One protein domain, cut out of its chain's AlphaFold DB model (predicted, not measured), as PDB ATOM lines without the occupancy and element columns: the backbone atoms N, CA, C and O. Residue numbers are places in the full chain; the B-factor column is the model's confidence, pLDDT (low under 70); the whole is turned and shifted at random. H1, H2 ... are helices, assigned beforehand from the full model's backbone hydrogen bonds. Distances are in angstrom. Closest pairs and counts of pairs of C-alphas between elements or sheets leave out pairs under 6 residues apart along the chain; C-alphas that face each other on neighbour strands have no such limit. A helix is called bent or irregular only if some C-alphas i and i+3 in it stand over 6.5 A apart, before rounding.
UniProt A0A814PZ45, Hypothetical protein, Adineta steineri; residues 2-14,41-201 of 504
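Overview. This is residues 2 to 14 and 41 to 201 of the 504 residues of the protein "Hypothetical protein" of Adineta steineri (UniProt A0A814PZ45). Two rows of slanting helices lie side by side in a slab, H1, H3, H5 and H7 in one row and H2, H4, H6 and H8 in the other. H5 and H6 lie in the core, the hairpin of H7 and H8 makes one end of the long axis, and H1 and H2, more steeply tilted to their neighbours, make the other. H4, H5, H6, H7 and H8 form an up and down bundle, each running against the one before it. The 174 printed residues hold eight named helices, H1 to H8 in chain order, and no named strand; the class is all helix. The whole is compact, with a radius of gyration of the C-alphas of 16.4 A and spans of 50 by 35 by 26 A.

Arrangement. H1, residues 4 to 10, touches H2, residues 42 to 59, with Ile 8 and Ala 49 as closest C-alphas, 5.1 A apart; H2 touches H1 with residues 49 to 53 alone. H1 also touches H3, residues 65 to 78, at a steep tilt of 41 degrees, closest at the C-alphas of Pro 6 and His 75, 5.8 A apart. H2, with residues 50 to 58 alone, touches residues 94 to 98 of H4, residues 86 to 98, at 43 degrees, a steep tilt; the closest C-alphas are Cys 58 and Ser 98, 5.0 A apart. H3 touches residues 106 to 114 of H5, residues 101 to 118, at 38 degrees, only just steep; the closest C-alphas, Ile 69 and Ile 107, are 7.2 A apart. H5 is irregular, with C-alphas 102 and 105 7.2 A apart. H5 and H6, residues 125 to 145, form a hairpin with a shallow tilt of 15 degrees; the closest C-alphas, Leu 115 and Lys 128, are 6.2 A apart. H6 also touches H4, closest at Lys 89 and Val 134, with C-alphas 5.3 A apart. H7, residues 150 to 172, touches H5, closest at the C-alphas of Tyr 105 and Thr 151, 6.5 A apart. H7 and H8, residues 177 to 199, form a hairpin at a shallow 21 degrees; the closest C-alphas, Glu 170 and Ile 180, are 5.6 A apart. H8 touches H6 at a shallow tilt of 1 degrees, the same way, closest at the C-alphas of Thr 129 and Phe 186, 4.9 A apart. Among the pairs that are apart are H1 and H8. Every O i to N i+4 pair is within hydrogen-bond range in H1, H2, H4, H6, H7 and H8; in H3 8 of 10 are, and in H5 11 of 14.

Along the chain. H1 begins at C-alpha 4, (120.460, 108.316, 151.052). From first to last C-alpha H6 is 30.4 A, H7 33.5 A and H8 33.2 A long. H8 ends at C-alpha 199, (145.668, 90.138, 171.038).

Size, cuts and confidence. The C-alphas farthest apart, Thr 41 and Arg 172, are 51.7 A apart. Residues 15 to 40 are not printed, and C-alphas 14 and 41 are 15.5 A apart across this cut. Of the links printed whole, none is long. Residues 172 to 178 stand free. The pLDDT is under 70 at residues 120, 122 to 123, 146 to 147 and 174 to 175.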
ATOM      1  N   ASN A   2     117.899 103.385 151.026       83.56
ATOM      2  CA  ASN A   2     118.561 102.863 149.811       83.56
ATOM      3  C   ASN A   2     119.119 103.908 148.826       83.56
ATOM      4  O   ASN A   2     119.972 103.554 148.030       83.56
ATOM      5  N   GLN A   3     118.657 105.161 148.853       85.62
ATOM      6  CA  GLN A   3     119.222 106.256 148.039       85.62
ATOM      7  C   GLN A   3     120.116 107.198 148.861       85.62
ATOM      8  O   GLN A   3     121.113 107.714 148.365       85.62
ATOM      9  N   ILE A   4     119.781 107.385 150.141       87.62
ATOM     10  CA  ILE A   4     120.460 108.316 151.052       87.62
ATOM     11  C   ILE A   4     121.877 107.826 151.360       87.62
ATOM     12  O   ILE A   4     122.833 108.571 151.191       87.62
ATOM     13  N   ILE A   5     122.024 106.561 151.766       90.44
ATOM     14  CA  ILE A   5     123.326 106.006 152.158       90.44
ATOM     15  C   ILE A   5     124.318 105.963 150.988       90.44
ATOM     16  O   ILE A   5     125.429 106.452 151.174       90.44
ATOM     17  N   PRO A   6     123.954 105.472 149.786       90.06
ATOM     18  CA  PRO A   6     124.838 105.554 148.621       90.06
ATOM     19  C   PRO A   6     125.292 106.979 148.295       90.06
ATOM     20  O   PRO A   6     126.456 107.185 147.977       90.06
ATOM     21  N   SER A   7     124.399 107.967 148.429       87.44
ATOM     22  CA  SER A   7     124.736 109.376 148.181       87.44
ATOM     23  C   SER A   7     125.728 109.924 149.210       87.44
ATOM     24  O   SER A   7     126.597 110.717 148.864       87.44
ATOM     25  N   ILE A   8     125.626 109.491 150.470       89.62
ATOM     26  CA  ILE A   8     126.597 109.838 151.515       89.62
ATOM     27  C   ILE A   8     127.952 109.197 151.198       89.62
ATOM     28  O   ILE A   8     128.953 109.901 151.142       89.62
ATOM     29  N   ILE A   9     127.977 107.885 150.938       89.19
ATOM     30  CA  ILE A   9     129.218 107.139 150.678       89.19
ATOM     31  C   ILE A   9     129.945 107.674 149.444       89.19
ATOM     32  O   ILE A   9     131.161 107.823 149.487       89.19
ATOM     33  N   PHE A  10     129.218 108.016 148.378       88.00
ATOM     34  CA  PHE A  10     129.798 108.581 147.157       88.00
ATOM     35  C   PHE A  10     130.637 109.842 147.420       88.00
ATOM     36  O   PHE A  10     131.637 110.072 146.747       88.00
ATOM     37  N   ASN A  11     130.246 110.645 148.414       88.06
ATOM     38  CA  ASN A  11     130.945 111.876 148.779       88.06
ATOM     39  C   ASN A  11     132.052 111.665 149.828       88.06
ATOM     40  O   ASN A  11     132.756 112.616 150.161       88.06
ATOM     41  N   MET A  12     132.226 110.450 150.358       85.44
ATOM     42  CA  MET A  12     133.285 110.143 151.322       85.44
ATOM     43  C   MET A  12     134.607 109.812 150.620       85.44
ATOM     44  O   MET A  12     134.633 109.131 149.598       85.44
ATOM     45  N   LYS A  13     135.731 110.225 151.215       79.56
ATOM     46  CA  LYS A  13     137.095 109.882 150.772       79.56
ATOM     47  C   LYS A  13     137.967 109.492 151.965       79.56
ATOM     48  O   LYS A  13     137.846 110.086 153.038       79.56
ATOM     49  N   VAL A  14     138.871 108.525 151.768       72.88
ATOM     50  CA  VAL A  14     139.844 108.124 152.800       72.88
ATOM     51  C   VAL A  14     140.772 109.310 153.104       72.88
ATOM     52  O   VAL A  14     141.380 109.852 152.174       72.88
ATOM     53  N   THR A  41     133.871 122.875 148.831       76.69
ATOM     54  CA  THR A  41     135.026 122.179 148.275       76.69
ATOM     55  C   THR A  41     134.805 120.672 148.413       76.69
ATOM     56  O   THR A  41     134.038 120.217 149.266       76.69
ATOM     57  N   GLU A  42     135.484 119.855 147.605       72.19
ATOM     58  CA  GLU A  42     135.377 118.393 147.739       72.19
ATOM     59  C   GLU A  42     135.706 117.901 149.162       72.19
ATOM     60  O   GLU A  42     135.154 116.902 149.625       72.19
ATOM     61  N   ASN A  43     136.576 118.620 149.881       79.44
ATOM     62  CA  ASN A  43     136.889 118.330 151.278       79.44
ATOM     63  C   ASN A  43     135.723 118.676 152.216       79.44
ATOM     64  O   ASN A  43     135.442 117.898 153.128       79.44
ATOM     65  N   ASP A  44     135.021 119.786 151.981       82.12
ATOM     66  CA  ASP A  44     133.843 120.170 152.769       82.12
ATOM     67  C   ASP A  44     132.708 119.156 152.587       82.12
ATOM     68  O   ASP A  44     132.058 118.764 153.557       82.12
ATOM     69  N   LEU A  45     132.524 118.654 151.359       84.31
ATOM     70  CA  LEU A  45     131.568 117.584 151.056       84.31
ATOM     71  C   LEU A  45     131.924 116.277 151.774       84.31
ATOM     72  O   LEU A  45     131.037 115.642 152.347       84.31
ATOM     73  N   ASN A  46     133.205 115.900 151.813       85.62
ATOM     74  CA  ASN A  46     133.667 114.720 152.546       85.62
ATOM     75  C   ASN A  46     133.429 114.850 154.061       85.62
ATOM     76  O   ASN A  46     132.952 113.916 154.708       85.62
ATOM     77  N   ILE A  47     133.725 116.014 154.648       86.69
ATOM     78  CA  ILE A  47     133.491 116.274 156.079       86.69
ATOM     79  C   ILE A  47     131.993 116.233 156.396       86.69
ATOM     80  O   ILE A  47     131.584 115.619 157.389       86.69
ATOM     81  N   LEU A  48     131.166 116.841 155.543       89.19
ATOM     82  CA  LEU A  48     129.717 116.841 155.699       89.19
ATOM     83  C   LEU A  48     129.147 115.421 155.593       89.19
ATOM     84  O   LEU A  48     128.397 114.999 156.470       89.19
ATOM     85  N   ALA A  49     129.548 114.658 154.573       90.75
ATOM     86  CA  ALA A  49     129.128 113.273 154.380       90.75
ATOM     87  C   ALA A  49     129.496 112.394 155.585       90.75
ATOM     88  O   ALA A  49     128.642 111.677 156.109       90.75
ATOM     89  N   ASN A  50     130.729 112.517 156.085       89.00
ATOM     90  CA  ASN A  50     131.168 111.836 157.301       89.00
ATOM     91  C   ASN A  50     130.314 112.212 158.512       89.00
ATOM     92  O   ASN A  50     129.866 111.336 159.246       89.00
ATOM     93  N   THR A  51     130.055 113.503 158.721       91.25
ATOM     94  CA  THR A  51     129.235 113.978 159.845       91.25
ATOM     95  C   THR A  51     127.818 113.413 159.788       91.25
ATOM     96  O   THR A  51     127.313 112.921 160.797       91.25
ATOM     97  N   ILE A  52     127.196 113.418 158.604       93.06
ATOM     98  CA  ILE A  52     125.848 112.871 158.397       93.06
ATOM     99  C   ILE A  52     125.837 111.359 158.635       93.06
ATOM    100  O   ILE A  52     124.916 110.851 159.276       93.06
ATOM    101  N   LEU A  53     126.853 110.633 158.156       93.19
ATOM    102  CA  LEU A  53     126.977 109.196 158.399       93.19
ATOM    103  C   LEU A  53     127.042 108.901 159.902       93.19
ATOM    104  O   LEU A  53     126.311 108.040 160.390       93.19
ATOM    105  N   LYS A  54     127.887 109.636 160.633       92.44
ATOM    106  CA  LYS A  54     128.046 109.476 162.081       92.44
ATOM    107  C   LYS A  54     126.741 109.757 162.814       92.44
ATOM    108  O   LYS A  54     126.280 108.900 163.559       92.44
ATOM    109  N   ASP A  55     126.107 110.902 162.553       92.12
ATOM    110  CA  ASP A  55     124.859 111.288 163.225       92.12
ATOM    111  C   ASP A  55     123.720 110.295 162.946       92.12
ATOM    112  O   ASP A  55     122.971 109.937 163.857       92.12
ATOM    113  N   LEU A  56     123.640 109.772 161.716       93.00
ATOM    114  CA  LEU A  56     122.711 108.700 161.370       93.00
ATOM    115  C   LEU A  56     122.956 107.470 162.253       93.00
ATOM    116  O   LEU A  56     122.053 107.028 162.958       93.00
ATOM    117  N   PHE A  57     124.171 106.921 162.241       92.88
ATOM    118  CA  PHE A  57     124.481 105.677 162.948       92.88
ATOM    119  C   PHE A  57     124.485 105.819 164.478       92.88
ATOM    120  O   PHE A  57     124.163 104.849 165.165       92.88
ATOM    121  N   CYS A  58     124.729 107.017 165.018       91.88
ATOM    122  CA  CYS A  58     124.561 107.315 166.444       91.88
ATOM    123  C   CYS A  58     123.112 107.166 166.928       91.88
ATOM    124  O   CYS A  58     122.886 106.865 168.100       91.88
ATOM    125  N   ARG A  59     122.126 107.361 166.045       90.31
ATOM    126  CA  ARG A  59     120.693 107.345 166.389       90.31
ATOM    127  C   ARG A  59     119.973 106.066 165.962       90.31
ATOM    128  O   ARG A  59     118.792 105.902 166.261       90.31
ATOM    129  N   VAL A  60     120.652 105.164 165.257       90.69
ATOM    130  CA  VAL A  60     120.050 103.932 164.736       90.69
ATOM    131  C   VAL A  60     119.807 102.920 165.862       90.69
ATOM    132  O   VAL A  60     120.717 102.532 166.598       90.69
ATOM    133  N   HIS A  61     118.568 102.432 165.956       89.75
ATOM    134  CA  HIS A  61     118.213 101.306 166.818       89.75
ATOM    135  C   HIS A  61     118.668  99.971 166.217       89.75
ATOM    136  O   HIS A  61     118.759  99.814 165.001       89.75
ATOM    137  N   VAL A  62     118.904  98.965 167.069       86.75
ATOM    138  CA  VAL A  62     119.458  97.658 166.655       86.75
ATOM    139  C   VAL A  62     118.647  96.965 165.548       86.75
ATOM    140  O   VAL A  62     119.226  96.338 164.661       86.75
ATOM    141  N   ASN A  63     117.321  97.131 165.555       90.69
ATOM    142  CA  ASN A  63     116.415  96.539 164.568       90.69
ATOM    143  C   ASN A  63     116.510  97.210 163.189       90.69
ATOM    144  O   ASN A  63     116.225  96.565 162.181       90.69
ATOM    145  N   ASP A  64     116.966  98.462 163.138       92.12
ATOM    146  CA  ASP A  64     117.077  99.265 161.918       92.12
ATOM    147  C   ASP A  64     118.495  99.255 161.326       92.12
ATOM    148  O   ASP A  64     118.697  99.681 160.184       92.12
ATOM    149  N   ILE A  65     119.480  98.705 162.051       93.38
ATOM    150  CA  ILE A  65     120.851  98.501 161.555       93.38
ATOM    151  C   ILE A  65     120.862  97.786 160.195       93.38
ATOM    152  O   ILE A  65     121.530  98.286 159.288       93.38
ATOM    153  N   PRO A  66     120.116  96.681 159.967       94.88
ATOM    154  CA  PRO A  66     120.084  96.031 158.655       94.88
ATOM    155  C   PRO A  66     119.602  96.952 157.528       94.88
ATOM    156  O   PRO A  66     120.113  96.862 156.413       94.88
ATOM    157  N   THR A  67     118.657  97.849 157.811       93.75
ATOM    158  CA  THR A  67     118.110  98.818 156.846       93.75
ATOM    159  C   THR A  67     119.140  99.880 156.454       93.75
ATOM    160  O   THR A  67     119.048 100.452 155.368       93.75
ATOM    161  N   CYS A  68     120.141 100.120 157.305       94.12
ATOM    162  CA  CYS A  68     121.241 101.043 157.038       94.12
ATOM    163  C   CYS A  68     122.447 100.334 156.404       94.12
ATOM    164  O   CYS A  68     122.977 100.790 155.399       94.12
ATOM    165  N   ILE A  69     122.854  99.178 156.932       95.88
ATOM    166  CA  ILE A  69     124.057  98.462 156.479       95.88
ATOM    167  C   ILE A  69     123.867  97.793 155.113       95.88
ATOM    168  O   ILE A  69     124.780  97.837 154.294       95.88
ATOM    169  N   LYS A  70     122.697  97.210 154.808       94.81
ATOM    170  CA  LYS A  70     122.471  96.564 153.497       94.81
ATOM    171  C   LYS A  70     122.687  97.528 152.315       94.81
ATOM    172  O   LYS A  70     123.360  97.133 151.368       94.81
ATOM    173  N   PRO A  71     122.204  98.786 152.349       95.12
ATOM    174  CA  PRO A  71     122.563  99.794 151.348       95.12
ATOM    175  C   PRO A  71     124.061 100.077 151.221       95.12
ATOM    176  O   PRO A  71     124.522 100.265 150.099       95.12
ATOM    177  N   VAL A  72     124.812 100.095 152.333       95.25
ATOM    178  CA  VAL A  72     126.280 100.256 152.311       95.25
ATOM    179  C   VAL A  72     126.903  99.108 151.518       95.25
ATOM    180  O   VAL A  72     127.639  99.347 150.567       95.25
ATOM    181  N   LEU A  73     126.556  97.864 151.869       94.56
ATOM    182  CA  LEU A  73     127.070  96.662 151.207       94.56
ATOM    183  C   LEU A  73     126.722  96.647 149.715       94.56
ATOM    184  O   LEU A  73     127.602  96.461 148.884       94.56
ATOM    185  N   ASN A  74     125.463  96.926 149.371       93.06
ATOM    186  CA  ASN A  74     125.015  96.976 147.981       93.06
ATOM    187  C   ASN A  74     125.754  98.048 147.170       93.06
ATOM    188  O   ASN A  74     126.079  97.814 146.012       93.06
ATOM    189  N   HIS A  75     126.021  99.219 147.754       92.38
ATOM    190  CA  HIS A  75     126.789 100.264 147.080       92.38
ATOM    191  C   HIS A  75     128.233  99.812 146.818       92.38
ATOM    192  O   HIS A  75     128.722  99.959 145.702       92.38
ATOM    193  N   LEU A  76     128.892  99.207 147.811       92.50
ATOM    194  CA  LEU A  76     130.253  98.691 147.645       92.50
ATOM    195  C   LEU A  76     130.328  97.569 146.594       92.50
ATOM    196  O   LEU A  76     131.279  97.534 145.814       92.50
ATOM    197  N   ASP A  77     129.320  96.693 146.545       90.88
ATOM    198  CA  ASP A  77     129.206  95.621 145.551       90.88
ATOM    199  C   ASP A  77     129.019  96.179 144.130       90.88
ATOM    200  O   ASP A  77     129.748  95.795 143.220       90.88
ATOM    201  N   LEU A  78     128.058  97.092 143.937       89.44
ATOM    202  CA  LEU A  78     127.701  97.635 142.619       89.44
ATOM    203  C   LEU A  78     128.812  98.482 141.995       89.44
ATOM    204  O   LEU A  78     128.934  98.518 140.774       89.44
ATOM    205  N   HIS A  79     129.594  99.173 142.823       88.25
ATOM    206  CA  HIS A  79     130.676 100.048 142.374       88.25
ATOM    207  C   HIS A  79     132.063  99.391 142.456       88.25
ATOM    208  O   HIS A  79     133.066 100.084 142.311       88.25
ATOM    209  N   GLU A  80     132.136  98.077 142.705       87.06
ATOM    210  CA  GLU A  80     133.390  97.305 142.775       87.06
ATOM    211  C   GLU A  80     134.419  97.870 143.780       87.06
ATOM    212  O   GLU A  80     135.637  97.708 143.649       87.06
ATOM    213  N   LEU A  81     133.926  98.500 144.849       89.25
ATOM    214  CA  LEU A  81     134.746  99.191 145.852       89.25
ATOM    215  C   LEU A  81     135.430  98.228 146.834       89.25
ATOM    216  O   LEU A  81     136.238  98.644 147.658       89.25
ATOM    217  N   TRP A  82     135.156  96.927 146.722       89.44
ATOM    218  CA  TRP A  82     135.857  95.861 147.442       89.44
ATOM    219  C   TRP A  82     137.200  95.467 146.817       89.44
ATOM    220  O   TRP A  82     137.835  94.525 147.287       89.44
ATOM    221  N   THR A  83     137.626  96.127 145.739       79.88
ATOM    222  CA  THR A  83     138.920  95.870 145.087       79.88
ATOM    223  C   THR A  83     140.097  96.430 145.888       79.88
ATOM    224  O   THR A  83     141.149  95.795 145.943       79.88
ATOM    225  N   VAL A  84     139.908  97.581 146.543       85.56
ATOM    226  CA  VAL A  84     140.893  98.235 147.415       85.56
ATOM    227  C   VAL A  84     140.316  98.341 148.817       85.56
ATOM    228  O   VAL A  84     139.268  98.942 149.030       85.56
ATOM    229  N   VAL A  85     141.006  97.759 149.795       88.06
ATOM    230  CA  VAL A  85     140.438  97.546 151.130       88.06
ATOM    231  C   VAL A  85     140.335  98.809 151.995       88.06
ATOM    232  O   VAL A  85     139.542  98.839 152.936       88.06
ATOM    233  N   ASP A  86     141.111  99.851 151.692       90.69
ATOM    234  CA  ASP A  86     141.226 101.044 152.540       90.69
ATOM    235  C   ASP A  86     139.901 101.798 152.678       90.69
ATOM    236  O   ASP A  86     139.525 102.198 153.779       90.69
ATOM    237  N   PHE A  87     139.156 101.943 151.579       91.06
ATOM    238  CA  PHE A  87     137.890 102.670 151.588       91.06
ATOM    239  C   PHE A  87     136.771 101.921 152.334       91.06
ATOM    240  O   PHE A  87     136.183 102.509 153.247       91.06
ATOM    241  N   PRO A  88     136.516 100.619 152.080       94.06
ATOM    242  CA  PRO A  88     135.608  99.832 152.912       94.06
ATOM    243  C   PRO A  88     136.005  99.812 154.393       94.06
ATOM    244  O   PRO A  88     135.145 100.000 155.253       94.06
ATOM    245  N   LYS A  89     137.297  99.639 154.719       93.38
ATOM    246  CA  LYS A  89     137.774  99.699 156.114       93.38
ATOM    247  C   LYS A  89     137.470 101.042 156.756       93.38
ATOM    248  O   LYS A  89     137.021 101.065 157.900       93.38
ATOM    249  N   TYR A  90     137.698 102.139 156.038       92.62
ATOM    250  CA  TYR A  90     137.412 103.482 156.521       92.62
ATOM    251  C   TYR A  90     135.923 103.658 156.843       92.62
ATOM    252  O   TYR A  90     135.585 103.988 157.978       92.62
ATOM    253  N   ILE A  91     135.032 103.333 155.898       94.44
ATOM    254  CA  ILE A  91     133.578 103.444 156.095       94.44
ATOM    255  C   ILE A  91     133.130 102.638 157.311       94.44
ATOM    256  O   ILE A  91     132.447 103.162 158.188       94.44
ATOM    257  N   PHE A  92     133.519 101.363 157.389       95.94
ATOM    258  CA  PHE A  92     133.098 100.514 158.498       95.94
ATOM    259  C   PHE A  92     133.728 100.932 159.827       95.94
ATOM    260  O   PHE A  92     133.071 100.799 160.854       95.94
ATOM    261  N   SER A  93     134.931 101.508 159.832       93.69
ATOM    262  CA  SER A  93     135.503 102.107 161.045       93.69
ATOM    263  C   SER A  93     134.652 103.278 161.534       93.69
ATOM    264  O   SER A  93     134.308 103.327 162.712       93.69
ATOM    265  N   GLU A  94     134.235 104.178 160.638       92.94
ATOM    266  CA  GLU A  94     133.373 105.311 161.001       92.94
ATOM    267  C   GLU A  94     131.986 104.862 161.473       92.94
ATOM    268  O   GLU A  94     131.474 105.376 162.469       92.94
ATOM    269  N   ILE A  95     131.401 103.851 160.825       94.69
ATOM    270  CA  ILE A  95     130.137 103.247 161.266       94.69
ATOM    271  C   ILE A  95     130.291 102.648 162.671       94.69
ATOM    272  O   ILE A  95     129.490 102.949 163.554       94.69
ATOM    273  N   MET A  96     131.318 101.825 162.904       92.44
ATOM    274  CA  MET A  96     131.538 101.161 164.195       92.44
ATOM    275  C   MET A  96     131.801 102.169 165.321       92.44
ATOM    276  O   MET A  96     131.255 102.006 166.410       92.44
ATOM    277  N   ASN A  97     132.556 103.240 165.042       91.56
ATOM    278  CA  ASN A  97     132.792 104.350 165.972       91.56
ATOM    279  C   ASN A  97     131.504 105.101 166.353       91.56
ATOM    280  O   ASN A  97     131.455 105.719 167.415       91.56
ATOM    281  N   SER A  98     130.482 105.067 165.495       92.31
ATOM    282  CA  SER A  98     129.257 105.861 165.655       92.31
ATOM    283  C   SER A  98     128.113 105.086 166.296       92.31
ATOM    284  O   SER A  98     127.315 105.660 167.033       92.31
ATOM    285  N   VAL A  99     128.001 103.786 166.017       91.06
ATOM    286  CA  VAL A  99     126.924 102.949 166.556       91.06
ATOM    287  C   VAL A  99     127.131 102.698 168.048       91.06
ATOM    288  O   VAL A  99     128.255 102.521 168.517       91.06
ATOM    289  N   ASN A 100     126.025 102.614 168.799       88.50
ATOM    290  CA  ASN A 100     126.058 102.136 170.179       88.50
ATOM    291  C   ASN A 100     126.822 100.809 170.239       88.50
ATOM    292  O   ASN A 100     126.406  99.826 169.622       88.50
ATOM    293  N   HIS A 101     127.918 100.787 170.996       83.75
ATOM    294  CA  HIS A 101     128.852  99.675 170.994       83.75
ATOM    295  C   HIS A 101     128.136  98.330 171.217       83.75
ATOM    296  O   HIS A 101     128.409  97.387 170.478       83.75
ATOM    297  N   TYR A 102     127.138  98.235 172.104       84.31
ATOM    298  CA  TYR A 102     126.390  96.989 172.353       84.31
ATOM    299  C   TYR A 102     125.704  96.388 171.116       84.31
ATOM    300  O   TYR A 102     125.429  95.194 171.105       84.31
ATOM    301  N   ASN A 103     125.466  97.174 170.065       87.62
ATOM    302  CA  ASN A 103     124.850  96.726 168.815       87.62
ATOM    303  C   ASN A 103     125.873  96.364 167.719       87.62
ATOM    304  O   ASN A 103     125.484  95.931 166.633       87.62
ATOM    305  N   SER A 104     127.175  96.521 167.984       88.44
ATOM    306  CA  SER A 104     128.263  96.249 167.029       88.44
ATOM    307  C   SER A 104     128.257  94.817 166.483       88.44
ATOM    308  O   SER A 104     128.553  94.603 165.305       88.44
ATOM    309  N   TYR A 105     127.831  93.838 167.292       88.50
ATOM    310  CA  TYR A 105     127.695  92.443 166.862       88.50
ATOM    311  C   TYR A 105     126.761  92.296 165.658       88.50
ATOM    312  O   TYR A 105     127.003  91.454 164.800       88.50
ATOM    313  N   LYS A 106     125.718  93.133 165.551       91.44
ATOM    314  CA  LYS A 106     124.745  93.026 164.463       91.44
ATOM    315  C   LYS A 106     125.355  93.422 163.122       91.44
ATOM    316  O   LYS A 106     124.983  92.863 162.093       91.44
ATOM    317  N   ILE A 107     126.295  94.365 163.133       93.00
ATOM    318  CA  ILE A 107     127.056  94.774 161.947       93.00
ATOM    319  C   ILE A 107     128.009  93.649 161.538       93.00
ATOM    320  O   ILE A 107     128.063  93.297 160.363       93.00
ATOM    321  N   ILE A 108     128.702  93.046 162.512       92.62
ATOM    322  CA  ILE A 108     129.583  91.891 162.291       92.62
ATOM    323  C   ILE A 108     128.793  90.717 161.696       92.62
ATOM    324  O   ILE A 108     129.229  90.136 160.707       92.62
ATOM    325  N   ASP A 109     127.608  90.412 162.231       91.94
ATOM    326  CA  ASP A 109     126.733  89.359 161.705       91.94
ATOM    327  C   ASP A 109     126.332  89.618 160.250       91.94
ATOM    328  O   ASP A 109     126.419  88.707 159.433       91.94
ATOM    329  N   LEU A 110     125.948  90.853 159.906       94.25
ATOM    330  CA  LEU A 110     125.584  91.221 158.533       94.25
ATOM    331  C   LEU A 110     126.773  91.132 157.568       94.25
ATOM    332  O   LEU A 110     126.597  90.728 156.422       94.25
ATOM    333  N   LEU A 111     127.976  91.495 158.015       94.69
ATOM    334  CA  LEU A 111     129.196  91.344 157.223       94.69
ATOM    335  C   LEU A 111     129.571  89.870 157.022       94.69
ATOM    336  O   LEU A 111     129.989  89.491 155.931       94.69
ATOM    337  N   LEU A 112     129.406  89.034 158.048       93.38
ATOM    338  CA  LEU A 112     129.609  87.589 157.946       93.38
ATOM    339  C   LEU A 112     128.567  86.944 157.023       93.38
ATOM    340  O   LEU A 112     128.938  86.115 156.197       93.38
ATOM    341  N   ASP A 113     127.296  87.363 157.103       93.12
ATOM    342  CA  ASP A 113     126.243  86.943 156.168       93.12
ATOM    343  C   ASP A 113     126.642  87.309 154.729       93.12
ATOM    344  O   ASP A 113     126.550  86.481 153.823       93.12
ATOM    345  N   HIS A 114     127.153  88.531 154.529       92.31
ATOM    346  CA  HIS A 114     127.660  88.993 153.235       92.31
ATOM    347  C   HIS A 114     128.804  88.112 152.732       92.31
ATOM    348  O   HIS A 114     128.749  87.602 151.616       92.31
ATOM    349  N   LEU A 115     129.815  87.860 153.568       91.88
ATOM    350  CA  LEU A 115     130.947  86.997 153.226       91.88
ATOM    351  C   LEU A 115     130.491  85.579 152.843       91.88
ATOM    352  O   LEU A 115     130.998  84.997 151.879       91.88
ATOM    353  N   GLU A 116     129.522  85.023 153.571       88.44
ATOM    354  CA  GLU A 116     128.984  83.684 153.334       88.44
ATOM    355  C   GLU A 116     128.225  83.584 152.001       88.44
ATOM    356  O   GLU A 116     128.396  82.581 151.301       88.44
ATOM    357  N   VAL A 117     127.486  84.620 151.585       86.94
ATOM    358  CA  VAL A 117     126.823  84.683 150.263       86.94
ATOM    359  C   VAL A 117     127.830  84.573 149.114       86.94
ATOM    360  O   VAL A 117     127.549  83.952 148.084       86.94
ATOM    361  N   TYR A 118     129.024  85.141 149.283       80.69
ATOM    362  CA  TYR A 118     130.095  85.080 148.285       80.69
ATOM    363  C   TYR A 118     131.027  83.877 148.461       80.69
ATOM    364  O   TYR A 118     131.847  83.623 147.581       80.69
ATOM    365  N   SER A 119     130.889  83.094 149.537       71.94
ATOM    366  CA  SER A 119     131.813  81.996 149.863       71.94
ATOM    367  C   SER A 119     131.916  80.920 148.771       71.94
ATOM    368  O   SER A 119     132.977  80.305 148.623       71.94
ATOM    369  N   GLU A 120     130.864  80.743 147.967       67.75
ATOM    370  CA  GLU A 120     130.780  79.746 146.890       67.75
ATOM    371  C   GLU A 120     131.096  80.305 145.489       67.75
ATOM    372  O   GLU A 120     131.386  79.533 144.565       67.75
ATOM    373  N   LYS A 121     131.083  81.636 145.321       73.19
ATOM    374  CA  LYS A 121     131.276  82.302 144.023       73.19
ATOM    375  C   LYS A 121     132.765  82.402 143.676       73.19
ATOM    376  O   LYS A 121     133.581  82.804 144.500       73.19
ATOM    377  N   LYS A 122     133.120  82.016 142.445       60.66
ATOM    378  CA  LYS A 122     134.518  81.839 142.005       60.66
ATOM    379  C   LYS A 122     135.234  83.149 141.679       60.66
ATOM    380  O   LYS A 122     136.416  83.268 141.972       60.66
ATOM    381  N   ASP A 123     134.513  84.120 141.130       63.31
ATOM    382  CA  ASP A 123     135.117  85.288 140.471       63.31
ATOM    383  C   ASP A 123     135.324  86.492 141.413       63.31
ATOM    384  O   ASP A 123     135.675  87.581 140.978       63.31
ATOM    385  N   ILE A 124     135.099  86.311 142.723       76.62
ATOM    386  CA  ILE A 124     134.941  87.403 143.706       76.62
ATOM    387  C   ILE A 124     135.905  87.220 144.906       76.62
ATOM    388  O   ILE A 124     135.698  87.712 146.012       76.62
ATOM    389  N   LEU A 125     137.007  86.488 144.724       77.69
ATOM    390  CA  LEU A 125     137.875  86.071 145.835       77.69
ATOM    391  C   LEU A 125     138.698  87.213 146.458       77.69
ATOM    392  O   LEU A 125     138.875  87.267 147.676       77.69
ATOM    393  N   ARG A 126     139.107  88.195 145.647       81.12
ATOM    394  CA  ARG A 126     139.720  89.439 146.144       81.12
ATOM    395  C   ARG A 126     138.758  90.236 147.023       81.12
ATOM    396  O   ARG A 126     139.138  90.716 148.087       81.12
ATOM    397  N   MET A 127     137.489  90.285 146.626       88.06
ATOM    398  CA  MET A 127     136.429  90.898 147.421       88.06
ATOM    399  C   MET A 127     136.158  90.108 148.708       88.06
ATOM    400  O   MET A 127     136.043  90.732 149.757       88.06
ATOM    401  N   LYS A 128     136.163  88.764 148.696       88.88
ATOM    402  CA  LYS A 128     136.085  87.955 149.934       88.88
ATOM    403  C   LYS A 128     137.190  88.323 150.926       88.88
ATOM    404  O   LYS A 128     136.919  88.474 152.115       88.88
ATOM    405  N   THR A 129     138.420  88.492 150.443       90.06
ATOM    406  CA  THR A 129     139.559  88.905 151.277       90.06
ATOM    407  C   THR A 129     139.356  90.309 151.845       90.06
ATOM    408  O   THR A 129     139.565  90.514 153.038       90.06
ATOM    409  N   CYS A 130     138.869  91.261 151.045       91.31
ATOM    410  CA  CYS A 130     138.576  92.611 151.532       91.31
ATOM    411  C   CYS A 130     137.436  92.633 152.561       91.31
ATOM    412  O   CYS A 130     137.584  93.266 153.606       91.31
ATOM    413  N   ILE A 131     136.347  91.890 152.333       93.44
ATOM    414  CA  ILE A 131     135.253  91.736 153.305       93.44
ATOM    415  C   ILE A 131     135.787  91.127 154.609       93.44
ATOM    416  O   ILE A 131     135.483  91.638 155.685       93.44
ATOM    417  N   MET A 132     136.629  90.089 154.535       93.94
ATOM    418  CA  MET A 132     137.259  89.486 155.717       93.94
ATOM    419  C   MET A 132     138.094  90.501 156.504       93.94
ATOM    420  O   MET A 132     138.005  90.571 157.728       93.94
ATOM    421  N   GLN A 133     138.880  91.330 155.819       93.25
ATOM    422  CA  GLN A 133     139.673  92.362 156.482       93.25
ATOM    423  C   GLN A 133     138.812  93.478 157.098       93.25
ATOM    424  O   GLN A 133     139.216  94.067 158.098       93.25
ATOM    425  N   VAL A 134     137.633  93.769 156.543       95.19
ATOM    426  CA  VAL A 134     136.652  94.668 157.174       95.19
ATOM    427  C   VAL A 134     136.031  94.016 158.413       95.19
ATOM    428  O   VAL A 134     135.991  94.649 159.467       95.19
ATOM    429  N   ILE A 135     135.628  92.741 158.330       94.75
ATOM    430  CA  ILE A 135     135.137  91.961 159.483       94.75
ATOM    431  C   ILE A 135     136.168  91.972 160.611       94.75
ATOM    432  O   ILE A 135     135.804  92.178 161.765       94.75
ATOM    433  N   HIS A 136     137.448  91.794 160.276       92.50
ATOM    434  CA  HIS A 136     138.551  91.854 161.230       92.50
ATOM    435  C   HIS A 136     138.589  93.182 161.999       92.50
ATOM    436  O   HIS A 136     138.566  93.182 163.229       92.50
ATOM    437  N   VAL A 137     138.553  94.319 161.297       92.75
ATOM    438  CA  VAL A 137     138.521  95.648 161.935       92.75
ATOM    439  C   VAL A 137     137.300  95.796 162.850       92.75
ATOM    440  O   VAL A 137     137.428  96.269 163.981       92.75
ATOM    441  N   CYS A 138     136.127  95.336 162.409       92.19
ATOM    442  CA  CYS A 138     134.912  95.368 163.224       92.19
ATOM    443  C   CYS A 138     135.013  94.477 164.477       92.19
ATOM    444  O   CYS A 138     134.567  94.883 165.551       92.19
ATOM    445  N   LEU A 139     135.614  93.288 164.367       90.81
ATOM    446  CA  LEU A 139     135.844  92.374 165.492       90.81
ATOM    447  C   LEU A 139     136.804  92.978 166.524       90.81
ATOM    448  O   LEU A 139     136.515  92.939 167.719       90.81
ATOM    449  N   ILE A 140     137.909  93.582 166.075       90.12
ATOM    450  CA  ILE A 140     138.867  94.290 166.940       90.12
ATOM    451  C   ILE A 140     138.183  95.431 167.696       90.12
ATOM    452  O   ILE A 140     138.367  95.576 168.909       90.12
ATOM    453  N   PHE A 141     137.362  96.217 166.995       89.00
ATOM    454  CA  PHE A 141     136.594  97.295 167.604       89.00
ATOM    455  C   PHE A 141     135.645  96.769 168.690       89.00
ATOM    456  O   PHE A 141     135.621  97.301 169.800       89.00
ATOM    457  N   ALA A 142     134.901  95.697 168.402       87.81
ATOM    458  CA  ALA A 142     133.986  95.091 169.365       87.81
ATOM    459  C   ALA A 142     134.734  94.547 170.598       87.81
ATOM    460  O   ALA A 142     134.382  94.878 171.728       87.81
ATOM    461  N   ALA A 143     135.831  93.804 170.410       86.00
ATOM    462  CA  ALA A 143     136.639  93.309 171.531       86.00
ATOM    463  C   ALA A 143     137.159  94.432 172.440       86.00
ATOM    464  O   ALA A 143     137.207  94.254 173.656       86.00
ATOM    465  N   THR A 144     137.510  95.581 171.860       85.75
ATOM    466  CA  THR A 144     138.072  96.717 172.602       85.75
ATOM    467  C   THR A 144     137.000  97.502 173.369       85.75
ATOM    468  O   THR A 144     137.251  97.914 174.499       85.75
ATOM    469  N   ASN A 145     135.802  97.686 172.794       81.00
ATOM    470  CA  ASN A 145     134.828  98.669 173.291       81.00
ATOM    471  C   ASN A 145     133.576  98.084 173.972       81.00
ATOM    472  O   ASN A 145     132.976  98.762 174.801       81.00
ATOM    473  N   THR A 146     133.147  96.856 173.657       69.25
ATOM    474  CA  THR A 146     131.887  96.290 174.201       69.25
ATOM    475  C   THR A 146     132.070  95.256 175.291       69.25
ATOM    476  O   THR A 146     131.110  94.897 175.972       69.25
ATOM    477  N   GLY A 147     133.283  94.716 175.410       65.00
ATOM    478  CA  GLY A 147     133.486  93.403 176.004       65.00
ATOM    479  C   GLY A 147     133.039  92.284 175.056       65.00
ATOM    480  O   GLY A 147     132.185  92.461 174.183       65.00
ATOM    481  N   VAL A 148     133.661  91.116 175.199       70.81
ATOM    482  CA  VAL A 148     133.452  89.976 174.297       70.81
ATOM    483  C   VAL A 148     132.251  89.167 174.787       70.81
ATOM    484  O   VAL A 148     132.329  88.523 175.832       70.81
ATOM    485  N   GLY A 149     131.138  89.233 174.053       71.50
ATOM    486  CA  GLY A 149     129.951  88.400 174.273       71.50
ATOM    487  C   GLY A 149     129.947  87.126 173.417       71.50
ATOM    488  O   GLY A 149     130.748  86.985 172.492       71.50
ATOM    489  N   SER A 150     128.996  86.222 173.679       72.38
ATOM    490  CA  SER A 150     128.826  84.941 172.964       72.38
ATOM    491  C   SER A 150     128.737  85.091 171.440       72.38
ATOM    492  O   SER A 150     129.244  84.251 170.702       72.38
ATOM    493  N   THR A 151     128.167  86.192 170.948       75.19
ATOM    494  CA  THR A 151     128.042  86.467 169.510       75.19
ATOM    495  C   THR A 151     129.389  86.615 168.802       75.19
ATOM    496  O   THR A 151     129.518  86.246 167.638       75.19
ATOM    497  N   ILE A 152     130.427  87.093 169.493       80.38
ATOM    498  CA  ILE A 152     131.755  87.243 168.888       80.38
ATOM    499  C   ILE A 152     132.426  85.872 168.699       80.38
ATOM    500  O   ILE A 152     133.034  85.621 167.658       80.38
ATOM    501  N   PHE A 153     132.224  84.938 169.633       85.94
ATOM    502  CA  PHE A 153     132.648  83.542 169.473       85.94
ATOM    503  C   PHE A 153     131.873  82.816 168.362       85.94
ATOM    504  O   PHE A 153     132.459  82.036 167.603       85.94
ATOM    505  N   THR A 154     130.585  83.133 168.187       86.75
ATOM    506  CA  THR A 154     129.819  82.707 167.004       86.75
ATOM    507  C   THR A 154     130.466  83.231 165.720       86.75
ATOM    508  O   THR A 154     130.625  82.470 164.767       86.75
ATOM    509  N   GLY A 155     130.917  84.490 165.708       87.38
ATOM    510  CA  GLY A 155     131.662  85.076 164.592       87.38
ATOM    511  C   GLY A 155     132.933  84.299 164.245       87.38
ATOM    512  O   GLY A 155     133.115  83.905 163.094       87.38
ATOM    513  N   ILE A 156     133.770  83.978 165.235       90.00
ATOM    514  CA  ILE A 156     134.985  83.160 165.041       90.00
ATOM    515  C   ILE A 156     134.639  81.780 164.480       90.00
ATOM    516  O   ILE A 156     135.276  81.311 163.537       90.00
ATOM    517  N   THR A 157     133.592  81.144 165.005       90.88
ATOM    518  CA  THR A 157     133.124  79.841 164.511       90.88
ATOM    519  C   THR A 157     132.719  79.919 163.034       90.88
ATOM    520  O   THR A 157     133.053  79.033 162.245       90.88
ATOM    521  N   ARG A 158     132.033  80.993 162.622       91.69
ATOM    522  CA  ARG A 158     131.664  81.241 161.217       91.69
ATOM    523  C   ARG A 158     132.887  81.495 160.334       91.69
ATOM    524  O   ARG A 158     132.951  80.967 159.224       91.69
ATOM    525  N   LEU A 159     133.889  82.217 160.835       92.62
ATOM    526  CA  LEU A 159     135.159  82.426 160.132       92.62
ATOM    527  C   LEU A 159     135.923  81.116 159.911       92.62
ATOM    528  O   LEU A 159     136.407  80.874 158.806       92.62
ATOM    529  N   ILE A 160     135.968  80.232 160.911       91.81
ATOM    530  CA  ILE A 160     136.589  78.908 160.769       91.81
ATOM    531  C   ILE A 160     135.826  78.055 159.743       91.81
ATOM    532  O   ILE A 160     136.447  77.401 158.908       91.81
ATOM    533  N   LYS A 161     134.488  78.115 159.712       89.62
ATOM    534  CA  LYS A 161     133.692  77.465 158.652       89.62
ATOM    535  C   LYS A 161     133.974  78.049 157.264       89.62
ATOM    536  O   LYS A 161     133.983  77.323 156.272       89.62
ATOM    537  N   CYS A 162     134.219  79.356 157.161       89.62
ATOM    538  CA  CYS A 162     134.642  79.976 155.902       89.62
ATOM    539  C   CYS A 162     136.035  79.491 155.473       89.62
ATOM    540  O   CYS A 162     136.248  79.235 154.285       89.62
ATOM    541  N   LEU A 163     136.953  79.319 156.429       91.56
ATOM    542  CA  LEU A 163     138.277  78.739 156.206       91.56
ATOM    543  C   LEU A 163     138.173  77.295 155.690       91.56
ATOM    544  O   LEU A 163     138.813  76.957 154.699       91.56
ATOM    545  N   GLU A 164     137.309  76.477 156.296       89.44
ATOM    546  CA  GLU A 164     137.009  75.105 155.858       89.44
ATOM    547  C   GLU A 164     136.536  75.063 154.401       89.44
ATOM    548  O   GLU A 164     137.104  74.355 153.564       89.44
ATOM    549  N   LYS A 165     135.534  75.882 154.059       87.81
ATOM    550  CA  LYS A 165     135.013  75.976 152.688       87.81
ATOM    551  C   LYS A 165     136.094  76.402 151.690       87.81
ATOM    552  O   LYS A 165     136.199  75.806 150.618       87.81
ATOM    553  N   SER A 166     136.886  77.420 152.032       88.69
ATOM    554  CA  SER A 166     137.994  77.908 151.198       88.69
ATOM    555  C   SER A 166     139.034  76.815 150.941       88.69
ATOM    556  O   SER A 166     139.390  76.553 149.791       88.69
ATOM    557  N   PHE A 167     139.436  76.098 151.988       88.62
ATOM    558  CA  PHE A 167     140.417  75.023 151.898       88.62
ATOM    559  C   PHE A 167     139.945  73.859 151.007       88.62
ATOM    560  O   PHE A 167     140.678  73.349 150.149       88.62
ATOM    561  N   HIS A 168     138.683  73.443 151.151       84.75
ATOM    562  CA  HIS A 168     138.107  72.417 150.280       84.75
ATOM    563  C   HIS A 168     137.971  72.889 148.826       84.75
ATOM    564  O   HIS A 168     138.142  72.084 147.903       84.75
ATOM    565  N   ASN A 169     137.690  74.174 148.598       83.12
ATOM    566  CA  ASN A 169     137.636  74.748 147.257       83.12
ATOM    567  C   ASN A 169     139.009  74.757 146.575       83.12
ATOM    568  O   ASN A 169     139.084  74.376 145.405       83.12
ATOM    569  N   GLU A 170     140.075  75.116 147.295       83.31
ATOM    570  CA  GLU A 170     141.462  75.026 146.816       83.31
ATOM    571  C   GLU A 170     141.784  73.594 146.363       83.31
ATOM    572  O   GLU A 170     142.181  73.363 145.217       83.31
ATOM    573  N   SER A 171     141.493  72.611 147.222       78.62
ATOM    574  CA  SER A 171     141.757  71.192 146.951       78.62
ATOM    575  C   SER A 171     140.998  70.663 145.725       78.62
ATOM    576  O   SER A 171     141.537  69.879 144.945       78.62
ATOM    577  N   ARG A 172     139.754  71.112 145.502       76.88
ATOM    578  CA  ARG A 172     138.948  70.737 144.320       76.88
ATOM    579  C   ARG A 172     139.445  71.377 143.020       76.88
ATOM    580  O   ARG A 172     139.122  70.884 141.942       76.88
ATOM    581  N   ARG A 173     140.173  72.495 143.098       72.12
ATOM    582  CA  ARG A 173     140.455  73.391 141.959       72.12
ATOM    583  C   ARG A 173     141.949  73.489 141.625       72.12
ATOM    584  O   ARG A 173     142.349  74.415 140.926       72.12
ATOM    585  N   SER A 174     142.733  72.475 142.015       63.75
ATOM    586  CA  SER A 174     144.202  72.341 141.902       63.75
ATOM    587  C   SER A 174     144.855  72.657 140.532       63.75
ATOM    588  O   SER A 174     146.078  72.604 140.427       63.75
ATOM    589  N   LYS A 175     144.095  72.955 139.471       68.75
ATOM    590  CA  LYS A 175     144.600  73.204 138.109       68.75
ATOM    591  C   LYS A 175     144.801  74.690 137.764       68.75
ATOM    592  O   LYS A 175     145.466  74.968 136.775       68.75
ATOM    593  N   ALA A 176     144.253  75.633 138.540       75.56
ATOM    594  CA  ALA A 176     144.361  77.074 138.273       75.56
ATOM    595  C   ALA A 176     145.214  77.777 139.347       75.56
ATOM    596  O   ALA A 176     144.738  78.027 140.453       75.56
ATOM    597  N   SER A 177     146.470  78.103 139.024       74.19
ATOM    598  CA  SER A 177     147.456  78.642 139.981       74.19
ATOM    599  C   SER A 177     147.035  79.965 140.629       74.19
ATOM    600  O   SER A 177     147.155  80.107 141.842       74.19
ATOM    601  N   VAL A 178     146.496  80.905 139.847       77.69
ATOM    602  CA  VAL A 178     146.036  82.217 140.344       77.69
ATOM    603  C   VAL A 178     144.904  82.054 141.361       77.69
ATOM    604  O   VAL A 178     144.919  82.670 142.419       77.69
ATOM    605  N   TYR A 179     143.965  81.149 141.085       79.88
ATOM    606  CA  TYR A 179     142.848  80.864 141.983       79.88
ATOM    607  C   TYR A 179     143.313  80.262 143.321       79.88
ATOM    608  O   TYR A 179     142.789  80.612 144.374       79.88
ATOM    609  N   ILE A 180     144.312  79.373 143.288       82.50
ATOM    610  CA  ILE A 180     144.910  78.785 144.497       82.50
ATOM    611  C   ILE A 180     145.580  79.870 145.344       82.50
ATOM    612  O   ILE A 180     145.378  79.904 146.553       82.50
ATOM    613  N   GLN A 181     146.338  80.774 144.717       85.12
ATOM    614  CA  GLN A 181     146.985  81.881 145.423       85.12
ATOM    615  C   GLN A 181     145.965  82.807 146.086       85.12
ATOM    616  O   GLN A 181     146.131  83.151 147.254       85.12
ATOM    617  N   ASP A 182     144.897  83.169 145.378       84.31
ATOM    618  CA  ASP A 182     143.840  84.014 145.930       84.31
ATOM    619  C   ASP A 182     143.096  83.310 147.094       84.31
ATOM    620  O   ASP A 182     142.738  83.963 148.076       84.31
ATOM    621  N   GLU A 183     142.904  81.979 147.051       88.06
ATOM    622  CA  GLU A 183     142.306  81.233 148.181       88.06
ATOM    623  C   GLU A 183     143.268  81.207 149.369       88.06
ATOM    624  O   GLU A 183     142.849  81.442 150.497       88.06
ATOM    625  N   GLN A 184     144.565  81.000 149.135       89.38
ATOM    626  CA  GLN A 184     145.579  81.034 150.191       89.38
ATOM    627  C   GLN A 184     145.708  82.425 150.826       89.38
ATOM    628  O   GLN A 184     145.892  82.525 152.038       89.38
ATOM    629  N   GLN A 185     145.566  83.501 150.047       89.69
ATOM    630  CA  GLN A 185     145.508  84.868 150.577       89.69
ATOM    631  C   GLN A 185     144.281  85.070 151.468       89.69
ATOM    632  O   GLN A 185     144.405  85.620 152.562       89.69
ATOM    633  N   PHE A 186     143.115  84.582 151.038       91.31
ATOM    634  CA  PHE A 186     141.905  84.612 151.855       91.31
ATOM    635  C   PHE A 186     142.080  83.810 153.154       91.31
ATOM    636  O   PHE A 186     141.804  84.327 154.237       91.31
ATOM    637  N   GLN A 187     142.592  82.578 153.072       93.38
ATOM    638  CA  GLN A 187     142.886  81.737 154.237       93.38
ATOM    639  C   GLN A 187     143.861  82.434 155.193       93.38
ATOM    640  O   GLN A 187     143.623  82.467 156.399       93.38
ATOM    641  N   GLY A 188     144.925  83.040 154.657       93.88
ATOM    642  CA  GLY A 188     145.889  83.831 155.416       93.88
ATOM    643  C   GLY A 188     145.232  85.000 156.147       93.88
ATOM    644  O   GLY A 188     145.423  85.137 157.352       93.88
ATOM    645  N   ALA A 189     144.383  85.771 155.462       93.06
ATOM    646  CA  ALA A 189     143.652  86.886 156.061       93.06
ATOM    647  C   ALA A 189     142.701  86.439 157.184       93.06
ATOM    648  O   ALA A 189     142.580  87.133 158.192       93.06
ATOM    649  N   VAL A 190     142.055  85.272 157.050       94.50
ATOM    650  CA  VAL A 190     141.231  84.700 158.126       94.50
ATOM    651  C   VAL A 190     142.087  84.334 159.339       94.50
ATOM    652  O   VAL A 190     141.753  84.700 160.465       94.50
ATOM    653  N   ILE A 191     143.201  83.636 159.116       95.31
ATOM    654  CA  ILE A 191     144.109  83.174 160.174       95.31
ATOM    655  C   ILE A 191     144.743  84.353 160.918       95.31
ATOM    656  O   ILE A 191     144.760  84.369 162.149       95.31
ATOM    657  N   ASP A 192     145.255  85.336 160.181       94.06
ATOM    658  CA  ASP A 192     145.900  86.513 160.760       94.06
ATOM    659  C   ASP A 192     144.877  87.414 161.462       94.06
ATOM    660  O   ASP A 192     145.172  87.929 162.541       94.06
ATOM    661  N   GLY A 193     143.647  87.499 160.939       92.62
ATOM    662  CA  GLY A 193     142.536  88.179 161.602       92.62
ATOM    663  C   GLY A 193     142.165  87.544 162.946       92.62
ATOM    664  O   GLY A 193     142.065  88.243 163.951       92.62
ATOM    665  N   ILE A 194     142.039  86.209 163.014       94.00
ATOM    666  CA  ILE A 194     141.791  85.497 164.285       94.00
ATOM    667  C   ILE A 194     142.940  85.734 165.274       94.00
ATOM    668  O   ILE A 194     142.694  86.020 166.446       94.00
ATOM    669  N   ARG A 195     144.193  85.642 164.811       93.50
ATOM    670  CA  ARG A 195     145.384  85.894 165.634       93.50
ATOM    671  C   ARG A 195     145.361  87.306 166.229       93.50
ATOM    672  O   ARG A 195     145.413  87.447 167.446       93.50
ATOM    673  N   GLU A 196     145.252  88.335 165.398       91.44
ATOM    674  CA  GLU A 196     145.228  89.735 165.847       91.44
ATOM    675  C   GLU A 196     144.013  90.033 166.731       91.44
ATOM    676  O   GLU A 196     144.112  90.778 167.704       91.44
ATOM    677  N   PHE A 197     142.870  89.401 166.455       90.69
ATOM    678  CA  PHE A 197     141.700  89.474 167.324       90.69
ATOM    679  C   PHE A 197     142.025  88.985 168.741       90.69
ATOM    680  O   PHE A 197     141.690  89.668 169.712       90.69
ATOM    681  N   THR A 198     142.751  87.868 168.876       90.31
ATOM    682  CA  THR A 198     143.146  87.336 170.192       90.31
ATOM    683  C   THR A 198     144.072  88.255 170.990       90.31
ATOM    684  O   THR A 198     144.018  88.232 172.220       90.31
ATOM    685  N   GLU A 199     144.834  89.144 170.342       89.88
ATOM    686  CA  GLU A 199     145.668  90.138 171.038       89.88
ATOM    687  C   GLU A 199     144.838  91.070 171.927       89.88
ATOM    688  O   GLU A 199     145.310  91.532 172.970       89.88
ATOM    689  N   LYS A 200     143.578  91.327 171.556       88.50
ATOM    690  CA  LYS A 200     142.677  92.230 172.287       88.50
ATOM    691  C   LYS A 200     141.884  91.541 173.400       88.50
ATOM    692  O   LYS A 200     141.240  92.222 174.191       88.50
ATOM    693  N   LEU A 201     141.952  90.214 173.508       87.31
ATOM    694  CA  LEU A 201     141.129  89.429 174.434       87.31
ATOM    695  C   LEU A 201     141.809  89.167 175.779       87.31
ATOM    696  O   LEU A 201     143.031  89.188 175.891       87.31
TER     697      LEU A 201